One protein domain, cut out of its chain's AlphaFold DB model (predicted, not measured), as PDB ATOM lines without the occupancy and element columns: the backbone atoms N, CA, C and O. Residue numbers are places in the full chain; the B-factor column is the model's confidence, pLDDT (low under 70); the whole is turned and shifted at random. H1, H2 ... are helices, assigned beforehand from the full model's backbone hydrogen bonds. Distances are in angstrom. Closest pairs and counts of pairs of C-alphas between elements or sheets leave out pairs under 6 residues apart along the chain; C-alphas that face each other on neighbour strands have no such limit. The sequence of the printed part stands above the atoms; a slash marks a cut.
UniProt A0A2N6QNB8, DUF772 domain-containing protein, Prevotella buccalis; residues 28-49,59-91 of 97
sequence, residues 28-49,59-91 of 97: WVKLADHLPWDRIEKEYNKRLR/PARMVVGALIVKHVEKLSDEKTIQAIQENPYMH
ATOM      1  N   TRP A  28     153.321 133.722 178.621       84.25
ATOM      2  CA  TRP A  28     152.225 134.044 177.704       84.25
ATOM      3  C   TRP A  28     151.259 132.882 177.531       84.25
ATOM      4  O   TRP A  28     150.053 133.103 177.482       84.25
ATOM      5  N   VAL A  29     151.780 131.651 177.516       82.25
ATOM      6  CA  VAL A  29     150.966 130.430 177.453       82.25
ATOM      7  C   VAL A  29     150.133 130.300 178.724       82.25
ATOM      8  O   VAL A  29     148.916 130.198 178.642       82.25
ATOM      9  N   LYS A  30     150.754 130.462 179.902       85.06
ATOM     10  CA  LYS A  30     150.034 130.490 181.186       85.06
ATOM     11  C   LYS A  30     148.963 131.574 181.225       85.06
ATOM     12  O   LYS A  30     147.836 131.317 181.631       85.06
ATOM     13  N   LEU A  31     149.304 132.790 180.795       84.81
ATOM     14  CA  LEU A  31     148.347 133.894 180.760       84.81
ATOM     15  C   LEU A  31     147.161 133.575 179.841       84.81
ATOM     16  O   LEU A  31     146.021 133.825 180.217       84.81
ATOM     17  N   ALA A  32     147.422 133.004 178.663       83.44
ATOM     18  CA  ALA A  32     146.378 132.593 177.739       83.44
ATOM     19  C   ALA A  32     145.500 131.476 178.322       83.44
ATOM     20  O   ALA A  32     144.286 131.545 178.167       83.44
ATOM     21  N   ASP A  33     146.066 130.496 179.025       84.31
ATOM     22  CA  ASP A  33     145.305 129.388 179.621       84.31
ATOM     23  C   ASP A  33     144.359 129.847 180.742       84.31
ATOM     24  O   ASP A  33     143.298 129.261 180.948       84.31
ATOM     25  N   HIS A  34     144.698 130.930 181.446       86.50
ATOM     26  CA  HIS A  34     143.852 131.489 182.504       86.50
ATOM     27  C   HIS A  34     142.691 132.354 181.993       86.50
ATOM     28  O   HIS A  34     141.797 132.703 182.770       86.50
ATOM     29  N   LEU A  35     142.679 132.732 180.711       84.31
ATOM     30  CA  LEU A  35     141.647 133.610 180.164       84.31
ATOM     31  C   LEU A  35     140.401 132.819 179.735       84.31
ATOM     32  O   LEU A  35     140.515 131.830 179.011       84.31
ATOM     33  N   PRO A  36     139.183 133.275 180.098       90.31
ATOM     34  CA  PRO A  36     137.940 132.628 179.690       90.31
ATOM     35  C   PRO A  36     137.605 132.968 178.227       90.31
ATOM     36  O   PRO A  36     136.697 133.761 177.953       90.31
ATOM     37  N   TRP A  37     138.351 132.385 177.284       84.00
ATOM     38  CA  TRP A  37     138.280 132.709 175.855       84.00
ATOM     39  C   TRP A  37     136.875 132.599 175.269       84.00
ATOM     40  O   TRP A  37     136.472 133.500 174.542       84.00
ATOM     41  N   ASP A  38     136.092 131.592 175.663       87.25
ATOM     42  CA  ASP A  38     134.719 131.411 175.174       87.25
ATOM     43  C   ASP A  38     133.818 132.611 175.505       87.25
ATOM     44  O   ASP A  38     132.997 133.053 174.698       87.25
ATOM     45  N   ARG A  39     133.982 133.186 176.706       89.62
ATOM     46  CA  ARG A  39     133.214 134.367 177.135       89.62
ATOM     47  C   ARG A  39     133.666 135.614 176.389       89.62
ATOM     48  O   ARG A  39     132.827 136.410 175.969       89.62
ATOM     49  N   ILE A  40     134.978 135.767 176.226       86.62
ATOM     50  CA  ILE A  40     135.584 136.888 175.503       86.62
ATOM     51  C   ILE A  40     135.127 136.873 174.044       86.62
ATOM     52  O   ILE A  40     134.694 137.898 173.530       86.62
ATOM     53  N   GLU A  41     135.169 135.713 173.393       86.25
ATOM     54  CA  GLU A  41     134.770 135.550 172.000       86.25
ATOM     55  C   GLU A  41     133.281 135.827 171.796       86.25
ATOM     56  O   GLU A  41     132.907 136.548 170.866       86.25
ATOM     57  N   LYS A  42     132.427 135.345 172.705       86.94
ATOM     58  CA  LYS A  42     130.991 135.638 172.678       86.94
ATOM     59  C   LYS A  42     130.707 137.139 172.769       86.94
ATOM     60  O   LYS A  42     129.916 137.659 171.983       86.94
ATOM     61  N   GLU A  43     131.342 137.839 173.708       88.81
ATOM     62  CA  GLU A  43     131.132 139.279 173.896       88.81
ATOM     63  C   GLU A  43     131.746 140.105 172.756       88.81
ATOM     64  O   GLU A  43     131.120 141.049 172.272       88.81
ATOM     65  N   TYR A  44     132.929 139.720 172.274       86.06
ATOM     66  CA  TYR A  44     133.581 140.337 171.121       86.06
ATOM     67  C   TYR A  44     132.687 140.253 169.879       86.06
ATOM     68  O   TYR A  44     132.350 141.275 169.283       86.06
ATOM     69  N   ASN A  45     132.210 139.052 169.540       82.81
ATOM     70  CA  ASN A  45     131.360 138.838 168.370       82.81
ATOM     71  C   ASN A  45     129.999 139.532 168.492       82.81
ATOM     72  O   ASN A  45     129.498 140.066 167.501       82.81
ATOM     73  N   LYS A  46     129.422 139.601 169.700       85.25
ATOM     74  CA  LYS A  46     128.175 140.338 169.954       85.25
ATOM     75  C   LYS A  46     128.291 141.820 169.578       85.25
ATOM     76  O   LYS A  46     127.330 142.400 169.076       85.25
ATOM     77  N   ARG A  47     129.452 142.438 169.809       82.69
ATOM     78  CA  ARG A  47     129.664 143.880 169.590       82.69
ATOM     79  C   ARG A  47     129.912 144.264 168.134       82.69
ATOM     80  O   ARG A  47     129.801 145.440 167.806       82.69
ATOM     81  N   LEU A  48     130.218 143.308 167.259       75.38
ATOM     82  CA  LEU A  48     130.760 143.615 165.932       75.38
ATOM     83  C   LEU A  48     129.729 143.669 164.794       75.38
ATOM     84  O   LEU A  48     130.091 143.976 163.665       75.38
ATOM     85  N   ARG A  49     128.431 143.474 165.080       66.38
ATOM     86  CA  ARG A  49     127.323 143.634 164.104       66.38
ATOM     87  C   ARG A  49     127.600 142.958 162.746       66.38
ATOM     88  O   ARG A  49     127.251 143.487 161.691       66.38
ATOM     89  N   PRO A  59     139.616 136.805 164.520       81.06
ATOM     90  CA  PRO A  59     139.305 136.075 165.745       81.06
ATOM     91  C   PRO A  59     139.521 136.943 166.988       81.06
ATOM     92  O   PRO A  59     140.533 137.643 167.088       81.06
ATOM     93  N   ALA A  60     138.617 136.850 167.968       84.44
ATOM     94  CA  ALA A  60     138.702 137.619 169.214       84.44
ATOM     95  C   ALA A  60     140.057 137.427 169.906       84.44
ATOM     96  O   ALA A  60     140.680 138.380 170.367       84.44
ATOM     97  N   ARG A  61     140.542 136.182 169.903       84.06
ATOM     98  CA  ARG A  61     141.827 135.795 170.480       84.06
ATOM     99  C   ARG A  61     142.988 136.573 169.881       84.06
ATOM    100  O   ARG A  61     143.829 137.053 170.629       84.06
ATOM    101  N   MET A  62     142.974 136.772 168.560       82.62
ATOM    102  CA  MET A  62     143.992 137.535 167.838       82.62
ATOM    103  C   MET A  62     144.056 138.981 168.318       82.62
ATOM    104  O   MET A  62     145.116 139.471 168.699       82.62
ATOM    105  N   VAL A  63     142.904 139.648 168.324       86.25
ATOM    106  CA  VAL A  63     142.810 141.063 168.686       86.25
ATOM    107  C   VAL A  63     143.136 141.267 170.163       86.25
ATOM    108  O   VAL A  63     143.960 142.108 170.509       86.25
ATOM    109  N   VAL A  64     142.531 140.467 171.039       87.19
ATOM    110  CA  VAL A  64     142.723 140.570 172.488       87.19
ATOM    111  C   VAL A  64     144.147 140.187 172.885       87.19
ATOM    112  O   VAL A  64     144.750 140.875 173.700       87.19
ATOM    113  N   GLY A  65     144.722 139.146 172.284       87.62
ATOM    114  CA  GLY A  65     146.101 138.749 172.552       87.62
ATOM    115  C   GLY A  65     147.111 139.818 172.132       87.62
ATOM    116  O   GLY A  65     147.998 140.143 172.918       87.62
ATOM    117  N   ALA A  66     146.931 140.452 170.969       87.69
ATOM    118  CA  ALA A  66     147.780 141.573 170.561       87.69
ATOM    119  C   ALA A  66     147.671 142.767 171.528       87.69
ATOM    120  O   ALA A  66     148.686 143.358 171.896       87.69
ATOM    121  N   LEU A  67     146.460 143.086 171.999       89.44
ATOM    122  CA  LEU A  67     146.245 144.143 172.995       89.44
ATOM    123  C   LEU A  67     146.915 143.830 174.338       89.44
ATOM    124  O   LEU A  67     147.492 144.723 174.957       89.44
ATOM    125  N   ILE A  68     146.865 142.572 174.777       89.19
ATOM    126  CA  ILE A  68     147.535 142.117 175.998       89.19
ATOM    127  C   ILE A  68     149.052 142.273 175.860       89.19
ATOM    128  O   ILE A  68     149.675 142.856 176.745       89.19
ATOM    129  N   VAL A  69     149.640 141.804 174.753       87.31
ATOM    130  CA  VAL A  69     151.086 141.928 174.506       87.31
ATOM    131  C   VAL A  69     151.499 143.396 174.484       87.31
ATOM    132  O   VAL A  69     152.412 143.780 175.213       87.31
ATOM    133  N   LYS A  70     150.765 144.235 173.740       89.50
ATOM    134  CA  LYS A  70     150.989 145.683 173.687       89.50
ATOM    135  C   LYS A  70     151.002 146.307 175.081       89.50
ATOM    136  O   LYS A  70     151.899 147.082 175.403       89.50
ATOM    137  N   HIS A  71     150.003 145.985 175.901       92.31
ATOM    138  CA  HIS A  71     149.835 146.593 177.216       92.31
ATOM    139  C   HIS A  71     150.902 146.133 178.214       92.31
ATOM    140  O   HIS A  71     151.470 146.954 178.933       92.31
ATOM    141  N   VAL A  72     151.194 144.832 178.241       89.38
ATOM    142  CA  VAL A  72     152.160 144.241 179.174       89.38
ATOM    143  C   VAL A  72     153.591 144.666 178.835       89.38
ATOM    144  O   VAL A  72     154.346 145.004 179.741       89.38
ATOM    145  N   GLU A  73     153.954 144.697 177.551       87.12
ATOM    146  CA  GLU A  73     155.298 145.093 177.100       87.12
ATOM    147  C   GLU A  73     155.449 146.614 176.915       87.12
ATOM    148  O   GLU A  73     156.550 147.107 176.678       87.12
ATOM    149  N   LYS A  74     154.354 147.381 177.036       93.06
ATOM    150  CA  LYS A  74     154.318 148.845 176.847       93.06
ATOM    151  C   LYS A  74     154.906 149.284 175.497       93.06
ATOM    152  O   LYS A  74     155.630 150.275 175.408       93.06
ATOM    153  N   LEU A  75     154.593 148.533 174.443       90.69
ATOM    154  CA  LEU A  75     155.099 148.764 173.090       90.69
ATOM    155  C   LEU A  75     154.154 149.649 172.265       90.69
ATOM    156  O   LEU A  75     152.959 149.766 172.548       90.69
ATOM    157  N   SER A  76     154.690 150.261 171.203       90.81
ATOM    158  CA  SER A  76     153.864 150.835 170.134       90.81
ATOM    159  C   SER A  76     153.188 149.723 169.327       90.81
ATOM    160  O   SER A  76     153.583 148.560 169.418       90.81
ATOM    161  N   ASP A  77     152.180 150.062 168.521       88.00
ATOM    162  CA  ASP A  77     151.498 149.074 167.673       88.00
ATOM    163  C   ASP A  77     152.473 148.354 166.734       88.00
ATOM    164  O   ASP A  77     152.513 147.128 166.711       88.00
ATOM    165  N   GLU A  78     153.340 149.101 166.048       89.62
ATOM    166  CA  GLU A  78     154.361 148.548 165.148       89.62
ATOM    167  C   GLU A  78     155.321 147.600 165.877       89.62
ATOM    168  O   GLU A  78     155.526 146.465 165.447       89.62
ATOM    169  N   LYS A  79     155.843 148.025 167.036       86.06
ATOM    170  CA  LYS A  79     156.737 147.194 167.853       86.06
ATOM    171  C   LYS A  79     156.029 145.968 168.422       86.06
ATOM    172  O   LYS A  79     156.660 144.935 168.600       86.06
ATOM    173  N   THR A  80     154.730 146.063 168.697       86.38
ATOM    174  CA  THR A  80     153.923 144.923 169.147       86.38
ATOM    175  C   THR A  80     153.803 143.888 168.037       86.38
ATOM    176  O   THR A  80     153.995 142.703 168.291       86.38
ATOM    177  N   ILE A  81     153.521 144.318 166.803       84.25
ATOM    178  CA  ILE A  81     153.461 143.409 165.654       84.25
ATOM    179  C   ILE A  81     154.817 142.742 165.431       84.25
ATOM    180  O   ILE A  81     154.861 141.525 165.276       84.25
ATOM    181  N   GLN A  82     155.907 143.506 165.505       84.50
ATOM    182  CA  GLN A  82     157.255 142.963 165.393       84.50
ATOM    183  C   GLN A  82     157.556 141.940 166.503       84.50
ATOM    184  O   GLN A  82     157.976 140.827 166.209       84.50
ATOM    185  N   ALA A  83     157.249 142.256 167.764       82.06
ATOM    186  CA  ALA A  83     157.457 141.345 168.891       82.06
ATOM    187  C   ALA A  83     156.634 140.050 168.773       82.06
ATOM    188  O   ALA A  83     157.106 138.976 169.147       82.06
ATOM    189  N   ILE A  84     155.410 140.138 168.238       83.62
ATOM    190  CA  ILE A  84     154.587 138.962 167.948       83.62
ATOM    191  C   ILE A  84     155.238 138.136 166.839       83.62
ATOM    192  O   ILE A  84     155.387 136.936 167.020       83.62
ATOM    193  N   GLN A  85     155.668 138.757 165.740       79.69
ATOM    194  CA  GLN A  85     156.309 138.064 164.614       79.69
ATOM    195  C   GLN A  85     157.626 137.382 165.006       79.69
ATOM    196  O   GLN A  85     157.900 136.274 164.556       79.69
ATOM    197  N   GLU A  86     158.422 138.014 165.866       79.75
ATOM    198  CA  GLU A  86     159.714 137.492 166.322       79.75
ATOM    199  C   GLU A  86     159.574 136.381 167.372       79.75
ATOM    200  O   GLU A  86     160.480 135.559 167.523       79.75
ATOM    201  N   ASN A  87     158.456 136.334 168.108       77.44
ATOM    202  CA  ASN A  87     158.265 135.389 169.202       77.44
ATOM    203  C   ASN A  87     157.039 134.480 169.000       77.44
ATOM    204  O   ASN A  87     155.895 134.889 169.240       77.44
ATOM    205  N   PRO A  88     157.263 133.188 168.705       71.38
ATOM    206  CA  PRO A  88     156.204 132.198 168.601       71.38
ATOM    207  C   PRO A  88     155.243 132.145 169.791       71.38
ATOM    208  O   PRO A  88     154.053 131.937 169.590       71.38
ATOM    209  N   TYR A  89     155.712 132.403 171.017       67.25
ATOM    210  CA  TYR A  89     154.893 132.375 172.236       67.25
ATOM    211  C   TYR A  89     153.891 133.529 172.349       67.25
ATOM    212  O   TYR A  89     152.934 133.430 173.114       67.25
ATOM    213  N   MET A  90     154.114 134.628 171.628       71.75
ATOM    214  CA  MET A  90     153.238 135.804 171.651       71.75
ATOM    215  C   MET A  90     152.151 135.749 170.578       71.75
ATOM    216  O   MET A  90     151.292 136.629 170.521       71.75
ATOM    217  N   HIS A  91     152.159 134.714 169.737       72.94
ATOM    218  CA  HIS A  91     151.149 134.558 168.706       72.94
ATOM    219  C   HIS A  91     149.794 134.197 169.336       72.94
ATOM    220  O   HIS A  91     149.658 133.206 170.055       72.94
TER     221      HIS A  91
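What this domain is: This is residues 28 to 49 and 59 to 91 of the 97 residues of the protein "DUF772 domain-containing protein" of Prevotella buccalis (UniProt A0A2N6QNB8). The longest helix, H3, makes the middle of a small and rather open group of four helices, with H2 set crosswise at its beginning and H4 set crosswise to its later part. H1 lies off to one side, near H3 but touching no helix, and joins H2 by a tight link. The printed part has 55 residues with four named helices, H1 to H4 in order, and no named strand; its class is all helix. It is only just compact, close to loose, with a radius of gyration of the C-alphas of 11.8 A, and spans 30 by 25 by 17 A.

Where its parts are: H3, residues 60 to 73, is 19.8 A long and begins with C-alpha 60 at (138.702, 137.619, 169.214). H2, residues 37 to 47, measures 15.4 A, and H4, residues 77 to 86, measures 14.3 A, ending with C-alpha 86 at (159.714, 137.492, 166.322). H1, residues 28 to 33, measures 8.6 A, from C-alpha 28 at (152.225, 134.044, 177.704).

How they stand to each other: H3 touches H2 with residues 60 to 61 alone, about perpendicular at 74 degrees; the closest C-alphas, of Glu 41 and Ala 60, are 5.2 A apart. H3 touches H4 with residues 66 to 70 alone, about perpendicular at 79 degrees; the closest C-alphas, of Lys 70 and Thr 80, are 5.5 A apart. H1 and H3 are near each other, with 8 pairs of C-alphas within 10 A. H2 and H4 are apart, and H1 is apart from both. In H1, H2, H3 and H4 every O i to N i+4 pair is within hydrogen-bond range.

The domain as a whole: The C-alphas farthest apart, of Arg 49 and Glu 86, are 33.0 A apart. Residues 50 to 58 are not printed, and C-alphas 49 and 59 are 14.3 A apart across the cut, which lies in the link from H2 to H3. The links H1 to H2 and H3 to H4 are tight. The mean pLDDT of the printed part is 84.3; residues 49 and 89 are under 70.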